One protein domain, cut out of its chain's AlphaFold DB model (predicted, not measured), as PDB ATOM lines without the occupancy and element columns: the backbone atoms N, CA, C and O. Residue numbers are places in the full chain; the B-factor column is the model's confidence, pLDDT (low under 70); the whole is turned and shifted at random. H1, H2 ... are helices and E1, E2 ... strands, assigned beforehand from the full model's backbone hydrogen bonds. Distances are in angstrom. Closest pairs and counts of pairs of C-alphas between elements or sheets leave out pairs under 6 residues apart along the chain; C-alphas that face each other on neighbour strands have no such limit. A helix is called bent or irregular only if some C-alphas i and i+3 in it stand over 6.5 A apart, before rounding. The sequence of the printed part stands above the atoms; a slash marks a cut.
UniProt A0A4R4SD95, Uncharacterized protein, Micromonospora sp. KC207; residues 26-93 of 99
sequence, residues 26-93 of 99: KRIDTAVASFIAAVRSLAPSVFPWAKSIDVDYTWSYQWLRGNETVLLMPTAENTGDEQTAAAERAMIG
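Overview. This is residues 26 to 93 of the 99 residues of an uncharacterized protein of Micromonospora sp. KC207 (UniProt A0A4R4SD95). A long two-stranded hairpin, E1 and E2, has the longer helix H1 alongside it; beyond the hairpin's open end lies the short helix H2, and residues 85 to 93, of which 85 to 91 belong to H2, stick out free of the rest. The 68 printed residues run H1, E1, E2, H2, the sheet antiparallel, the class mixed. The rod is only just extended, close to loose: radius of gyration of the C-alphas 16.5 A, spans 54 by 21 by 16 A.

Arrangement. E1, residues 52 to 59, and E2, residues 64 to 71, form a hairpin, with N 55 and O 68 2.8 A apart, within hydrogen-bond range. The closest C-alphas of H1, residues 26 to 46, and E1 are those of Ile 36 and Val 55, 7.4 A. H2, residues 81 to 91, is apart from H1 and E1. Within hydrogen-bond range are 15 of 17 O i to N i+4 pairs in H1 and 6 of 7 in H2.

Along the chain. E1 spans 23.2 A, E2 23.0 A and H2 15.4 A. H1 spans 29.8 A from C-alpha 26 at (-13.337, 10.570, -56.895), with a kink of 26 degrees near residue 40; it is only just irregular, C-alphas 41 and 44 being 7.0 A apart. H2 ends at C-alpha 91, (-15.129, 35.479, -17.792).

Size, cuts and confidence. The farthest C-alphas, Tyr 61 and Gly 93, are 55.8 A apart. The printed part has no cut and no long link. pLDDT is under 70 at residues 60 to 64 and 80 to 93.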
ATOM      1  N   LYS A  26     -13.737  10.920 -58.272       83.12
ATOM      2  CA  LYS A  26     -13.337  10.570 -56.895       83.12
ATOM      3  C   LYS A  26     -11.860  10.854 -56.572       83.12
ATOM      4  O   LYS A  26     -11.527  11.179 -55.433       83.12
ATOM      5  N   ARG A  27     -10.950  10.707 -57.548       84.44
ATOM      6  CA  ARG A  27      -9.524  11.031 -57.346       84.44
ATOM      7  C   ARG A  27      -9.307  12.538 -57.248       84.44
ATOM      8  O   ARG A  27      -8.446  12.958 -56.486       84.44
ATOM      9  N   ILE A  28     -10.086  13.320 -57.991       85.75
ATOM     10  CA  ILE A  28     -10.054  14.783 -57.933       85.75
ATOM     11  C   ILE A  28     -10.592  15.244 -56.580       85.75
ATOM     12  O   ILE A  28      -9.903  16.005 -55.915       85.75
ATOM     13  N   ASP A  29     -11.722  14.704 -56.116       85.69
ATOM     14  CA  ASP A  29     -12.279  15.036 -54.795       85.69
ATOM     15  C   ASP A  29     -11.285  14.730 -53.670       85.69
ATOM     16  O   ASP A  29     -11.043  15.551 -52.790       85.69
ATOM     17  N   THR A  30     -10.636  13.561 -53.738       89.44
ATOM     18  CA  THR A  30      -9.609  13.167 -52.760       89.44
ATOM     19  C   THR A  30      -8.410  14.120 -52.794       89.44
ATOM     20  O   THR A  30      -7.875  14.485 -51.745       89.44
ATOM     21  N   ALA A  31      -7.982  14.539 -53.990       89.06
ATOM     22  CA  ALA A  31      -6.896  15.498 -54.143       89.06
ATOM     23  C   ALA A  31      -7.280  16.870 -53.571       89.06
ATOM     24  O   ALA A  31      -6.512  17.428 -52.791       89.06
ATOM     25  N   VAL A  32      -8.475  17.378 -53.894       89.62
ATOM     26  CA  VAL A  32      -9.003  18.647 -53.368       89.62
ATOM     27  C   VAL A  32      -9.063  18.608 -51.841       89.62
ATOM     28  O   VAL A  32      -8.470  19.471 -51.200       89.62
ATOM     29  N   ALA A  33      -9.658  17.568 -51.251       90.94
ATOM     30  CA  ALA A  33      -9.729  17.413 -49.798       90.94
ATOM     31  C   ALA A  33      -8.337  17.398 -49.139       90.94
ATOM     32  O   ALA A  33      -8.130  18.014 -48.093       90.94
ATOM     33  N   SER A  34      -7.358  16.745 -49.775       93.81
ATOM     34  CA  SER A  34      -5.974  16.708 -49.284       93.81
ATOM     35  C   SER A  34      -5.310  18.088 -49.326       93.81
ATOM     36  O   SER A  34      -4.618  18.463 -48.380       93.81
ATOM     37  N   PHE A  35      -5.542  18.870 -50.387       91.12
ATOM     38  CA  PHE A  35      -5.050  20.247 -50.477       91.12
ATOM     39  C   PHE A  35      -5.687  21.149 -49.421       91.12
ATOM     40  O   PHE A  35      -4.968  21.892 -48.756       91.12
ATOM     41  N   ILE A  36      -7.004  21.054 -49.224       91.50
ATOM     42  CA  ILE A  36      -7.717  21.831 -48.200       91.50
ATOM     43  C   ILE A  36      -7.164  21.505 -46.811       91.50
ATOM     44  O   ILE A  36      -6.840  22.418 -46.052       91.50
ATOM     45  N   ALA A  37      -6.974  20.222 -46.495       91.88
ATOM     46  CA  ALA A  37      -6.399  19.796 -45.222       91.88
ATOM     47  C   ALA A  37      -4.974  20.339 -45.014       91.88
ATOM     48  O   ALA A  37      -4.667  20.873 -43.945       91.88
ATOM     49  N   ALA A  38      -4.121  20.258 -46.039       92.62
ATOM     50  CA  ALA A  38      -2.758  20.776 -45.977       92.62
ATOM     51  C   ALA A  38      -2.738  22.297 -45.755       92.62
ATOM     52  O   ALA A  38      -2.073  22.777 -44.835       92.62
ATOM     53  N   VAL A  39      -3.518  23.052 -46.534       90.62
ATOM     54  CA  VAL A  39      -3.610  24.514 -46.405       90.62
ATOM     55  C   VAL A  39      -4.166  24.903 -45.037       90.62
ATOM     56  O   VAL A  39      -3.585  25.758 -44.375       90.62
ATOM     57  N   ARG A  40      -5.217  24.227 -44.557       91.50
ATOM     58  CA  ARG A  40      -5.778  24.441 -43.214       91.50
ATOM     59  C   ARG A  40      -4.743  24.217 -42.111       91.50
ATOM     60  O   ARG A  40      -4.732  24.967 -41.141       91.50
ATOM     61  N   SER A  41      -3.890  23.200 -42.249       90.94
ATOM     62  CA  SER A  41      -2.845  22.903 -41.261       90.94
ATOM     63  C   SER A  41      -1.706  23.926 -41.268       90.94
ATOM     64  O   SER A  41      -1.177  24.265 -40.214       90.94
ATOM     65  N   LEU A  42      -1.348  24.445 -42.448       91.12
ATOM     66  CA  LEU A  42      -0.212  25.345 -42.620       91.12
ATOM     67  C   LEU A  42      -0.576  26.805 -42.338       91.12
ATOM     68  O   LEU A  42       0.231  27.541 -41.770       91.12
ATOM     69  N   ALA A  43      -1.782  27.224 -42.727       88.75
ATOM     70  CA  ALA A  43      -2.213  28.619 -42.717       88.75
ATOM     71  C   ALA A  43      -1.991  29.345 -41.378       88.75
ATOM     72  O   ALA A  43      -1.432  30.440 -41.429       88.75
ATOM     73  N   PRO A  44      -2.300  28.766 -40.197       88.62
ATOM     74  CA  PRO A  44      -2.060  29.448 -38.923       88.62
ATOM     75  C   PRO A  44      -0.588  29.806 -38.685       88.62
ATOM     76  O   PRO A  44      -0.300  30.800 -38.036       88.62
ATOM     77  N   SER A  45       0.347  29.015 -39.221       90.44
ATOM     78  CA  SER A  45       1.786  29.235 -39.021       90.44
ATOM     79  C   SER A  45       2.390  30.260 -39.983       90.44
ATOM     80  O   SER A  45       3.344  30.945 -39.629       90.44
ATOM     81  N   VAL A  46       1.855  30.367 -41.203       91.19
ATOM     82  CA  VAL A  46       2.420  31.223 -42.264       91.19
ATOM     83  C   VAL A  46       1.648  32.525 -42.459       91.19
ATOM     84  O   VAL A  46       2.187  33.482 -43.012       91.19
ATOM     85  N   PHE A  47       0.385  32.564 -42.037       89.88
ATOM     86  CA  PHE A  47      -0.480  33.730 -42.163       89.88
ATOM     87  C   PHE A  47      -1.448  33.813 -40.964       89.88
ATOM     88  O   PHE A  47      -2.652  33.583 -41.113       89.88
ATOM     89  N   PRO A  48      -0.927  34.131 -39.762       89.75
ATOM     90  CA  PRO A  48      -1.668  34.031 -38.500       89.75
ATOM     91  C   PRO A  48      -2.862  34.989 -38.404       89.75
ATOM     92  O   PRO A  48      -3.790  34.736 -37.649       89.75
ATOM     93  N   TRP A  49      -2.893  36.055 -39.210       91.19
ATOM     94  CA  TRP A  49      -3.992  37.028 -39.241       91.19
ATOM     95  C   TRP A  49      -5.247  36.534 -39.977       91.19
ATOM     96  O   TRP A  49      -6.266  37.228 -39.987       91.19
ATOM     97  N   ALA A  50      -5.197  35.368 -40.633       86.75
ATOM     98  CA  ALA A  50      -6.375  34.813 -41.293       86.75
ATOM     99  C   ALA A  50      -7.411  34.312 -40.281       86.75
ATOM    100  O   ALA A  50      -7.125  33.501 -39.400       86.75
ATOM    101  N   LYS A  51      -8.659  34.742 -40.482       87.88
ATOM    102  CA  LYS A  51      -9.841  34.236 -39.768       87.88
ATOM    103  C   LYS A  51     -10.493  33.045 -40.481       87.88
ATOM    104  O   LYS A  51     -11.019  32.137 -39.841       87.88
ATOM    105  N   SER A  52     -10.475  33.050 -41.808       87.88
ATOM    106  CA  SER A  52     -11.076  32.018 -42.650       87.88
ATOM    107  C   SER A  52     -10.231  31.776 -43.893       87.88
ATOM    108  O   SER A  52      -9.401  32.606 -44.269       87.88
ATOM    109  N   ILE A  53     -10.457  30.626 -44.519       87.25
ATOM    110  CA  ILE A  53      -9.872  30.249 -45.801       87.25
ATOM    111  C   ILE A  53     -11.021  29.923 -46.742       87.25
ATOM    112  O   ILE A  53     -11.780  28.992 -46.477       87.25
ATOM    113  N   ASP A  54     -11.131  30.672 -47.831       87.06
ATOM    114  CA  ASP A  54     -12.078  30.401 -48.906       87.06
ATOM    115  C   ASP A  54     -11.363  29.642 -50.026       87.06
ATOM    116  O   ASP A  54     -10.391  30.130 -50.610       87.06
ATOM    117  N   VAL A  55     -11.826  28.429 -50.311       84.88
ATOM    118  CA  VAL A  55     -11.266  27.560 -51.346       84.88
ATOM    119  C   VAL A  55     -12.268  27.448 -52.483       84.88
ATOM    120  O   VAL A  55     -13.311  26.815 -52.343       84.88
ATOM    121  N   ASP A  56     -11.932  28.042 -53.625       85.88
ATOM    122  CA  ASP A  56     -12.640  27.851 -54.892       85.88
ATOM    123  C   ASP A  56     -11.852  26.864 -55.757       85.88
ATOM    124  O   ASP A  56     -10.644  27.028 -55.970       85.88
ATOM    125  N   TYR A  57     -12.519  25.818 -56.246       83.06
ATOM    126  CA  TYR A  57     -11.890  24.845 -57.131       83.06
ATOM    127  C   TYR A  57     -12.781  24.487 -58.314       83.06
ATOM    128  O   TYR A  57     -14.006  24.376 -58.226       83.06
ATOM    129  N   THR A  58     -12.126  24.265 -59.453       83.19
ATOM    130  CA  THR A  58     -12.768  23.852 -60.699       83.19
ATOM    131  C   THR A  58     -11.919  22.806 -61.417       83.19
ATOM    132  O   THR A  58     -10.688  22.882 -61.429       83.19
ATOM    133  N   TRP A  59     -12.573  21.826 -62.039       78.81
ATOM    134  CA  TRP A  59     -11.947  20.862 -62.945       78.81
ATOM    135  C   TRP A  59     -12.547  20.971 -64.350       78.81
ATOM    136  O   TRP A  59     -13.697  21.378 -64.495       78.81
ATOM    137  N   SER A  60     -11.736  20.621 -65.356       66.81
ATOM    138  CA  SER A  60     -12.001  20.607 -66.808       66.81
ATOM    139  C   SER A  60     -13.476  20.746 -67.234       66.81
ATOM    140  O   SER A  60     -14.337  19.996 -66.776       66.81
ATOM    141  N   TYR A  61     -13.759  21.694 -68.137       54.72
ATOM    142  CA  TYR A  61     -15.103  22.016 -68.657       54.72
ATOM    143  C   TYR A  61     -16.175  22.334 -67.591       54.72
ATOM    144  O   TYR A  61     -17.364  22.220 -67.868       54.72
ATOM    145  N   GLN A  62     -15.772  22.755 -66.384       56.09
ATOM    146  CA  GLN A  62     -16.660  23.000 -65.232       56.09
ATOM    147  C   GLN A  62     -17.452  21.766 -64.764       56.09
ATOM    148  O   GLN A  62     -18.428  21.909 -64.032       56.09
ATOM    149  N   TRP A  63     -17.040  20.549 -65.132       60.44
ATOM    150  CA  TRP A  63     -17.752  19.327 -64.725       60.44
ATOM    151  C   TRP A  63     -17.655  19.030 -63.226       60.44
ATOM    152  O   TRP A  63     -18.448  18.257 -62.700       60.44
ATOM    153  N   LEU A  64     -16.706  19.658 -62.534       59.97
ATOM    154  CA  LEU A  64     -16.638  19.684 -61.081       59.97
ATOM    155  C   LEU A  64     -16.304  21.114 -60.652       59.97
ATOM    156  O   LEU A  64     -15.274  21.659 -61.059       59.97
ATOM    157  N   ARG A  65     -17.181  21.714 -59.850       72.62
ATOM    158  CA  ARG A  65     -16.998  23.017 -59.206       72.62
ATOM    159  C   ARG A  65     -17.476  22.895 -57.764       72.62
ATOM    160  O   ARG A  65     -18.530  22.309 -57.527       72.62
ATOM    161  N   GLY A  66     -16.733  23.481 -56.840       75.44
ATOM    162  CA  GLY A  66     -17.155  23.618 -55.453       75.44
ATOM    163  C   GLY A  66     -16.504  24.826 -54.801       75.44
ATOM    164  O   GLY A  66     -15.497  25.344 -55.290       75.44
ATOM    165  N   ASN A  67     -17.115  25.269 -53.710       80.75
ATOM    166  CA  ASN A  67     -16.557  26.253 -52.805       80.75
ATOM    167  C   ASN A  67     -16.598  25.701 -51.379       80.75
ATOM    168  O   ASN A  67     -17.544  25.024 -50.985       80.75
ATOM    169  N   GLU A  68     -15.555  25.974 -50.610       80.69
ATOM    170  CA  GLU A  68     -15.509  25.608 -49.201       80.69
ATOM    171  C   GLU A  68     -14.893  26.754 -48.411       80.69
ATOM    172  O   GLU A  68     -13.792  27.210 -48.719       80.69
ATOM    173  N   THR A  69     -15.605  27.212 -47.384       81.62
ATOM    174  CA  THR A  69     -15.083  28.179 -46.420       81.62
ATOM    175  C   THR A  69     -14.737  27.443 -45.139       81.62
ATOM    176  O   THR A  69     -15.607  26.896 -44.459       81.62
ATOM    177  N   VAL A  70     -13.457  27.456 -44.784       83.81
ATOM    178  CA  VAL A  70     -12.948  26.846 -43.559       83.81
ATOM    179  C   VAL A  70     -12.670  27.945 -42.543       83.81
ATOM    180  O   VAL A  70     -11.839  28.822 -42.774       83.81
ATOM    181  N   LEU A  71     -13.347  27.889 -41.397       83.88
ATOM    182  CA  LEU A  71     -13.049  28.763 -40.264       83.88
ATOM    183  C   LEU A  71     -11.799  28.266 -39.533       83.88
ATOM    184  O   LEU A  71     -11.659  27.070 -39.248       83.88
ATOM    185  N   LEU A  72     -10.891  29.192 -39.234       85.25
ATOM    186  CA  LEU A  72      -9.711  28.917 -38.422       85.25
ATOM    187  C   LEU A  72     -10.045  29.073 -36.938       85.25
ATOM    188  O   LEU A  72     -11.002  29.754 -36.569       85.25
ATOM    189  N   MET A  73      -9.265  28.408 -36.083       82.44
ATOM    190  CA  MET A  73      -9.423  28.582 -34.641       82.44
ATOM    191  C   MET A  73      -9.096  30.032 -34.257       82.44
ATOM    192  O   MET A  73      -8.137  30.595 -34.800       82.44
ATOM    193  N   PRO A  74      -9.877  30.636 -33.347       82.12
ATOM    194  CA  PRO A  74      -9.608  31.981 -32.873       82.12
ATOM    195  C   PRO A  74      -8.304  32.007 -32.063       82.12
ATOM    196  O   PRO A  74      -8.020  31.126 -31.255       82.12
ATOM    197  N   THR A  75      -7.512  33.036 -32.313       82.62
ATOM    198  CA  THR A  75      -6.222  33.362 -31.702       82.62
ATOM    199  C   THR A  75      -6.164  34.871 -31.489       82.62
ATOM    200  O   THR A  75      -6.911  35.616 -32.127       82.62
ATOM    201  N   ALA A  76      -5.253  35.355 -30.646       81.25
ATOM    202  CA  ALA A  76      -5.076  36.795 -30.435       81.25
ATOM    203  C   ALA A  76      -4.783  37.573 -31.740       81.25
ATOM    204  O   ALA A  76      -5.038  38.768 -31.814       81.25
ATOM    205  N   GLU A  77      -4.275  36.900 -32.777       81.38
ATOM    206  CA  GLU A  77      -3.851  37.521 -34.036       81.38
ATOM    207  C   GLU A  77      -4.952  37.568 -35.108       81.38
ATOM    208  O   GLU A  77      -4.895  38.418 -35.999       81.38
ATOM    209  N   ASN A  78      -5.964  36.694 -35.028       79.25
ATOM    210  CA  ASN A  78      -7.090  36.637 -35.978       79.25
ATOM    211  C   ASN A  78      -8.463  36.941 -35.347       79.25
ATOM    212  O   ASN A  78      -9.497  36.834 -36.018       79.25
ATOM    213  N   THR A  79      -8.471  37.343 -34.076       75.25
ATOM    214  CA  THR A  79      -9.662  37.742 -33.325       75.25
ATOM    215  C   THR A  79      -9.663  39.262 -33.186       75.25
ATOM    216  O   THR A  79      -8.827  39.826 -32.492       75.25
ATOM    217  N   GLY A  80     -10.571  39.945 -33.890       63.97
ATOM    218  CA  GLY A  80     -10.786  41.383 -33.695       63.97
ATOM    219  C   GLY A  80     -11.468  41.685 -32.354       63.97
ATOM    220  O   GLY A  80     -12.056  40.788 -31.744       63.97
ATOM    221  N   ASP A  81     -11.447  42.955 -31.937       54.69
ATOM    222  CA  ASP A  81     -11.931  43.437 -30.629       54.69
ATOM    223  C   ASP A  81     -13.341  42.948 -30.225       54.69
ATOM    224  O   ASP A  81     -13.619  42.767 -29.041       54.69
ATOM    225  N   GLU A  82     -14.232  42.657 -31.182       55.88
ATOM    226  CA  GLU A  82     -15.592  42.164 -30.902       55.88
ATOM    227  C   GLU A  82     -15.644  40.785 -30.220       55.88
ATOM    228  O   GLU A  82     -16.564  40.524 -29.444       55.88
ATOM    229  N   GLN A  83     -14.681  39.891 -30.472       53.12
ATOM    230  CA  GLN A  83     -14.657  38.564 -29.835       53.12
ATOM    231  C   GLN A  83     -13.849  38.553 -28.533       53.12
ATOM    232  O   GLN A  83     -14.205  37.812 -27.615       53.12
ATOM    233  N   THR A  84     -12.844  39.423 -28.400       51.47
ATOM    234  CA  THR A  84     -12.146  39.662 -27.126       51.47
ATOM    235  C   THR A  84     -13.122  40.203 -26.078       51.47
ATOM    236  O   THR A  84     -13.201  39.659 -24.981       51.47
ATOM    237  N   ALA A  85     -13.981  41.162 -26.449       49.09
ATOM    238  CA  ALA A  85     -15.010  41.709 -25.559       49.09
ATOM    239  C   ALA A  85     -16.091  40.684 -25.151       49.09
ATOM    240  O   ALA A  85     -16.626  40.752 -24.042       49.09
ATOM    241  N   ALA A  86     -16.423  39.727 -26.026       51.53
ATOM    242  CA  ALA A  86     -17.366  38.651 -25.716       51.53
ATOM    243  C   ALA A  86     -16.755  37.587 -24.785       51.53
ATOM    244  O   ALA A  86     -17.430  37.117 -23.869       51.53
ATOM    245  N   ALA A  87     -15.477  37.244 -24.979       54.69
ATOM    246  CA  ALA A  87     -14.746  36.333 -24.100       54.69
ATOM    247  C   ALA A  87     -14.501  36.946 -22.707       54.69
ATOM    248  O   ALA A  87     -14.677  36.268 -21.697       54.69
ATOM    249  N   GLU A  88     -14.181  38.240 -22.640       50.16
ATOM    250  CA  GLU A  88     -13.954  38.964 -21.382       50.16
ATOM    251  C   GLU A  88     -15.255  39.121 -20.573       50.16
ATOM    252  O   GLU A  88     -15.273  38.882 -19.366       50.16
ATOM    253  N   ARG A  89     -16.393  39.382 -21.238       51.69
ATOM    254  CA  ARG A  89     -17.724  39.391 -20.595       51.69
ATOM    255  C   ARG A  89     -18.175  38.023 -20.085       51.69
ATOM    256  O   ARG A  89     -18.870  37.967 -19.077       51.69
ATOM    257  N   ALA A  90     -17.789  36.934 -20.747       56.62
ATOM    258  CA  ALA A  90     -18.091  35.580 -20.278       56.62
ATOM    259  C   ALA A  90     -17.226  35.163 -19.071       56.62
ATOM    260  O   ALA A  90     -17.638  34.309 -18.290       56.62
ATOM    261  N   MET A  91     -16.046  35.771 -18.899       55.94
ATOM    262  CA  MET A  91     -15.129  35.479 -17.792       55.94
ATOM    263  C   MET A  91     -15.429  36.302 -16.522       55.94
ATOM    264  O   MET A  91     -15.057  35.884 -15.429       55.94
ATOM    265  N   ILE A  92     -16.152  37.424 -16.648       57.31
ATOM    266  CA  ILE A  92     -16.612  38.293 -15.540       57.31
ATOM    267  C   ILE A  92     -18.086  37.974 -15.174       57.31
ATOM    268  O   ILE A  92     -18.863  38.833 -14.771       57.31
ATOM    269  N   GLY A  93     -18.513  36.718 -15.332       45.19
ATOM    270  CA  GLY A  93     -19.821  36.244 -14.870       45.19
ATOM    271  C   GLY A  93     -19.819  35.963 -13.366       45.19
ATOM    272  O   GLY A  93     -19.726  34.808 -12.960       45.19
TER     273      GLY A  93